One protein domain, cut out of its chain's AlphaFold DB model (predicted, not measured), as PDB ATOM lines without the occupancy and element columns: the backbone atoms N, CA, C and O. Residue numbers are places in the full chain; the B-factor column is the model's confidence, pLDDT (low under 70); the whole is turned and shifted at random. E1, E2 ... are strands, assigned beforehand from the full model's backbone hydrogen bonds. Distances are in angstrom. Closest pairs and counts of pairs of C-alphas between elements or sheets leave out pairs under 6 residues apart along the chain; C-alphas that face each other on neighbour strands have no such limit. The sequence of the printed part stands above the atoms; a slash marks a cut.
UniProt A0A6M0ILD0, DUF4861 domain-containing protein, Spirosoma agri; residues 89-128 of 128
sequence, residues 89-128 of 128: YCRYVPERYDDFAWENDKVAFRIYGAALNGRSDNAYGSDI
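Overview. This is residues 89 to 128 of the 128 residues of the protein "DUF4861 domain-containing protein" of Spirosoma agri (UniProt A0A6M0ILD0). With little regular structure, this is a small sheet of three antiparallel strands and a long tail, residues 112 to 128, that loops out beyond the sheet and folds back beside E3. The 40 printed residues hold no named helix and three strands, E1, E2 and E3, in sheet order E1 - E2 - E3; the class is all strand, with 15 residues in named elements. It is only just compact, close to loose, with radius of gyration of the C-alphas 10.6 A, and only just elongated, spanning 34 by 17 by 11 A.

Arrangement. E1, residues 89 to 93, and E2, residues 99 to 104, form an antiparallel hairpin at 165 degrees, with N 91 and O 101 2.9 A apart. E2 and E3, residues 108 to 111, form another at 159 degrees, with N 109 and O 102 2.7 A apart. The three make a meander, each strand the antiparallel neighbour of the one before. Residues 110 to 111 of E3 pair antiparallel with residues 126 to 127.

Along the chain. E1 begins at C-alpha 89 (194.505, 189.965, 306.348) and is 12.4 A long. E2 is 17.2 A. E3, 10.7 A, ends at C-alpha 111 (207.320, 184.037, 308.926).

Size, cuts and confidence. The C-alphas farthest apart, of Asp 105 and Ser 120, are 33.7 A apart. The printed part has no cut; both links are tight. Residues 122 to 123 are under pLDDT 70.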
ATOM      1  N   TYR A  89     193.605 189.006 306.958       91.94
ATOM      2  CA  TYR A  89     194.505 189.965 306.348       91.94
ATOM      3  C   TYR A  89     195.902 189.367 306.287       91.94
ATOM      4  O   TYR A  89     196.315 188.625 307.175       91.94
ATOM      5  N   CYS A  90     196.625 189.658 305.216       93.75
ATOM      6  CA  CYS A  90     198.031 189.326 305.115       93.75
ATOM      7  C   CYS A  90     198.762 190.429 304.371       93.75
ATOM      8  O   CYS A  90     198.190 191.119 303.521       93.75
ATOM      9  N   ARG A  91     200.037 190.599 304.702       94.31
ATOM     10  CA  ARG A  91     200.905 191.529 303.995       94.31
ATOM     11  C   ARG A  91     202.361 191.129 304.123       94.31
ATOM     12  O   ARG A  91     202.779 190.476 305.078       94.31
ATOM     13  N   TYR A  92     203.132 191.627 303.171       92.94
ATOM     14  CA  TYR A  92     204.566 191.741 303.328       92.94
ATOM     15  C   TYR A  92     204.889 192.855 304.337       92.94
ATOM     16  O   TYR A  92     204.217 193.894 304.372       92.94
ATOM     17  N   VAL A  93     205.903 192.626 305.166       91.69
ATOM     18  CA  VAL A  93     206.346 193.519 306.241       91.69
ATOM     19  C   VAL A  93     207.837 193.844 306.038       91.69
ATOM     20  O   VAL A  93     208.685 193.398 306.814       91.69
ATOM     21  N   PRO A  94     208.195 194.608 304.984       89.06
ATOM     22  CA  PRO A  94     209.595 194.910 304.673       89.06
ATOM     23  C   PRO A  94     210.316 195.640 305.810       89.06
ATOM     24  O   PRO A  94     211.505 195.422 306.034       89.06
ATOM     25  N   GLU A  95     209.597 196.458 306.585       89.38
ATOM     26  CA  GLU A  95     210.133 197.165 307.752       89.38
ATOM     27  C   GLU A  95     210.618 196.225 308.874       89.38
ATOM     28  O   GLU A  95     211.281 196.659 309.816       89.38
ATOM     29  N   ARG A  96     210.305 194.929 308.772       86.56
ATOM     30  CA  ARG A  96     210.744 193.869 309.679       86.56
ATOM     31  C   ARG A  96     211.685 192.879 308.994       86.56
ATOM     32  O   ARG A  96     211.667 191.711 309.339       86.56
ATOM     33  N   TYR A  97     212.546 193.353 308.092       87.31
ATOM     34  CA  TYR A  97     213.537 192.518 307.400       87.31
ATOM     35  C   TYR A  97     212.884 191.417 306.559       87.31
ATOM     36  O   TYR A  97     213.246 190.248 306.662       87.31
ATOM     37  N   ASP A  98     211.947 191.824 305.698       87.81
ATOM     38  CA  ASP A  98     211.298 190.954 304.707       87.81
ATOM     39  C   ASP A  98     210.338 189.900 305.284       87.81
ATOM     40  O   ASP A  98     210.064 188.879 304.648       87.81
ATOM     41  N   ASP A  99     209.800 190.151 306.479       90.06
ATOM     42  CA  ASP A  99     208.795 189.291 307.101       90.06
ATOM     43  C   ASP A  99     207.512 189.216 306.257       90.06
ATOM     44  O   ASP A  99     207.107 190.163 305.574       90.06
ATOM     45  N   PHE A 100     206.799 188.099 306.375       91.88
ATOM     46  CA  PHE A 100     205.423 187.977 305.903       91.88
ATOM     47  C   PHE A 100     204.506 187.679 307.083       91.88
ATOM     48  O   PHE A 100     204.750 186.740 307.842       91.88
ATOM     49  N   ALA A 101     203.446 188.471 307.235       93.50
ATOM     50  CA  ALA A 101     202.495 188.332 308.329       93.50
ATOM     51  C   ALA A 101     201.090 188.052 307.797       93.50
ATOM     52  O   ALA A 101     200.671 188.619 306.782       93.50
ATOM     53  N   TRP A 102     200.350 187.193 308.496       95.38
ATOM     54  CA  TRP A 102     198.935 186.953 308.231       95.38
ATOM     55  C   TRP A 102     198.161 186.746 309.526       95.38
ATOM     56  O   TRP A 102     198.678 186.186 310.482       95.38
ATOM     57  N   GLU A 103     196.909 187.183 309.561       92.75
ATOM     58  CA  GLU A 103     196.062 187.107 310.750       92.75
ATOM     59  C   GLU A 103     194.595 186.829 310.407       92.75
ATOM     60  O   GLU A 103     194.146 186.971 309.262       92.75
ATOM     61  N   ASN A 104     193.851 186.412 311.426       92.12
ATOM     62  CA  ASN A 104     192.400 186.274 311.423       92.12
ATOM     63  C   ASN A 104     191.817 186.759 312.765       92.12
ATOM     64  O   ASN A 104     192.527 187.302 313.603       92.12
ATOM     65  N   ASP A 105     190.523 186.532 312.988       86.00
ATOM     66  CA  ASP A 105     189.789 186.939 314.193       86.00
ATOM     67  C   ASP A 105     190.251 186.273 315.506       86.00
ATOM     68  O   ASP A 105     189.734 186.601 316.573       86.00
ATOM     69  N   LYS A 106     191.198 185.331 315.452       88.94
ATOM     70  CA  LYS A 106     191.651 184.532 316.601       88.94
ATOM     71  C   LYS A 106     193.158 184.508 316.803       88.94
ATOM     72  O   LYS A 106     193.597 184.288 317.927       88.94
ATOM     73  N   VAL A 107     193.937 184.635 315.735       92.81
ATOM     74  CA  VAL A 107     195.386 184.419 315.769       92.81
ATOM     75  C   VAL A 107     196.073 185.217 314.667       92.81
ATOM     76  O   VAL A 107     195.517 185.398 313.579       92.81
ATOM     77  N   ALA A 108     197.292 185.660 314.954       92.38
ATOM     78  CA  ALA A 108     198.213 186.238 313.992       92.38
ATOM     79  C   ALA A 108     199.413 185.305 313.832       92.38
ATOM     80  O   ALA A 108     199.729 184.518 314.711       92.38
ATOM     81  N   PHE A 109     200.064 185.373 312.689       91.50
ATOM     82  CA  PHE A 109     201.210 184.552 312.362       91.50
ATOM     83  C   PHE A 109     202.232 185.395 311.629       91.50
ATOM     84  O   PHE A 109     201.895 186.353 310.917       91.50
ATOM     85  N   ARG A 110     203.489 184.985 311.746       90.56
ATOM     86  CA  ARG A 110     204.590 185.609 311.030       90.56
ATOM     87  C   ARG A 110     205.598 184.567 310.593       90.56
ATOM     88  O   ARG A 110     205.923 183.654 311.343       90.56
ATOM     89  N   ILE A 111     206.124 184.736 309.390       89.69
ATOM     90  CA  ILE A 111     207.320 184.037 308.926       89.69
ATOM     91  C   ILE A 111     208.420 185.070 308.764       89.69
ATOM     92  O   ILE A 111     208.199 186.120 308.153       89.69
ATOM     93  N   TYR A 112     209.580 184.750 309.330       88.12
ATOM     94  CA  TYR A 112     210.751 185.603 309.260       88.12
ATOM     95  C   TYR A 112     211.281 185.693 307.831       88.12
ATOM     96  O   TYR A 112     211.387 184.682 307.127       88.12
ATOM     97  N   GLY A 113     211.611 186.908 307.409       84.44
ATOM     98  CA  GLY A 113     212.149 187.164 306.082       84.44
ATOM     99  C   GLY A 113     213.561 186.629 305.877       84.44
ATOM    100  O   GLY A 113     214.345 186.448 306.811       84.44
ATOM    101  N   ALA A 114     213.927 186.424 304.611       82.62
ATOM    102  CA  ALA A 114     215.253 185.924 304.250       82.62
ATOM    103  C   ALA A 114     216.393 186.868 304.682       82.62
ATOM    104  O   ALA A 114     217.513 186.403 304.884       82.62
ATOM    105  N   ALA A 115     216.115 188.164 304.864       83.38
ATOM    106  CA  ALA A 115     217.090 189.149 305.333       83.38
ATOM    107  C   ALA A 115     217.547 188.928 306.790       83.38
ATOM    108  O   ALA A 115     218.543 189.516 307.214       83.38
ATOM    109  N   LEU A 116     216.861 188.070 307.553       80.31
ATOM    110  CA  LEU A 116     217.279 187.670 308.900       80.31
ATOM    111  C   LEU A 116     218.210 186.445 308.909       80.31
ATOM    112  O   LEU A 116     218.847 186.166 309.927       80.31
ATOM    113  N   ASN A 117     218.364 185.743 307.781       78.50
ATOM    114  CA  ASN A 117     219.234 184.572 307.697       78.50
ATOM    115  C   ASN A 117     220.708 184.946 307.936       78.50
ATOM    116  O   ASN A 117     221.270 185.797 307.250       78.50
ATOM    117  N   GLY A 118     221.358 184.265 308.885       73.62
ATOM    118  CA  GLY A 118     222.784 184.441 309.187       73.62
ATOM    119  C   GLY A 118     223.110 185.582 310.154       73.62
ATOM    120  O   GLY A 118     224.282 185.792 310.467       73.62
ATOM    121  N   ARG A 119     222.103 186.301 310.664       79.19
ATOM    122  CA  ARG A 119     222.296 187.232 311.779       79.19
ATOM    123  C   ARG A 119     222.469 186.464 313.091       79.19
ATOM    124  O   ARG A 119     221.960 185.359 313.267       79.19
ATOM    125  N   SER A 120     223.196 187.063 314.031       79.19
ATOM    126  CA  SER A 120     223.482 186.461 315.341       79.19
ATOM    127  C   SER A 120     222.283 186.453 316.299       79.19
ATOM    128  O   SER A 120     222.392 185.913 317.394       79.19
ATOM    129  N   ASP A 121     221.170 187.091 315.933       72.19
ATOM    130  CA  ASP A 121     219.988 187.301 316.773       72.19
ATOM    131  C   ASP A 121     218.945 186.164 316.695       72.19
ATOM    132  O   ASP A 121     217.847 186.319 317.223       72.19
ATOM    133  N   ASN A 122     219.289 184.996 316.126       66.06
ATOM    134  CA  ASN A 122     218.458 183.775 316.085       66.06
ATOM    135  C   ASN A 122     217.001 183.987 315.608       66.06
ATOM    136  O   ASN A 122     216.101 183.240 315.989       66.06
ATOM    137  N   ALA A 123     216.757 184.987 314.759       68.38
ATOM    138  CA  ALA A 123     215.429 185.321 314.247       68.38
ATOM    139  C   ALA A 123     215.134 184.583 312.928       68.38
ATOM    140  O   ALA A 123     215.112 185.179 311.855       68.38
ATOM    141  N   TYR A 124     214.947 183.262 313.002       75.94
ATOM    142  CA  TYR A 124     214.615 182.408 311.857       75.94
ATOM    143  C   TYR A 124     213.398 181.519 312.148       75.94
ATOM    144  O   TYR A 124     213.160 181.120 313.285       75.94
ATOM    145  N   GLY A 125     212.632 181.174 311.108       80.50
ATOM    146  CA  GLY A 125     211.459 180.296 311.216       80.50
ATOM    147  C   GLY A 125     210.119 181.039 311.223       80.50
ATOM    148  O   GLY A 125     209.889 181.917 310.389       80.50
ATOM    149  N   SER A 126     209.219 180.659 312.130       80.31
ATOM    150  CA  SER A 126     207.847 181.174 312.206       80.31
ATOM    151  C   SER A 126     207.392 181.401 313.646       80.31
ATOM    152  O   SER A 126     207.657 180.550 314.494       80.31
ATOM    153  N   ASP A 127     206.617 182.463 313.867       79.81
ATOM    154  CA  ASP A 127     205.930 182.760 315.128       79.81
ATOM    155  C   ASP A 127     204.403 182.668 314.972       79.81
ATOM    156  O   ASP A 127     203.861 182.854 313.872       79.81
ATOM    157  N   ILE A 128     203.727 182.427 316.101       79.75
ATOM    158  CA  ILE A 128     202.266 182.390 316.281       79.75
ATOM    159  C   ILE A 128     201.901 183.304 317.453       79.75
ATOM    160  O   ILE A 128     202.614 183.219 318.479       79.75
TER     161      ILE A 128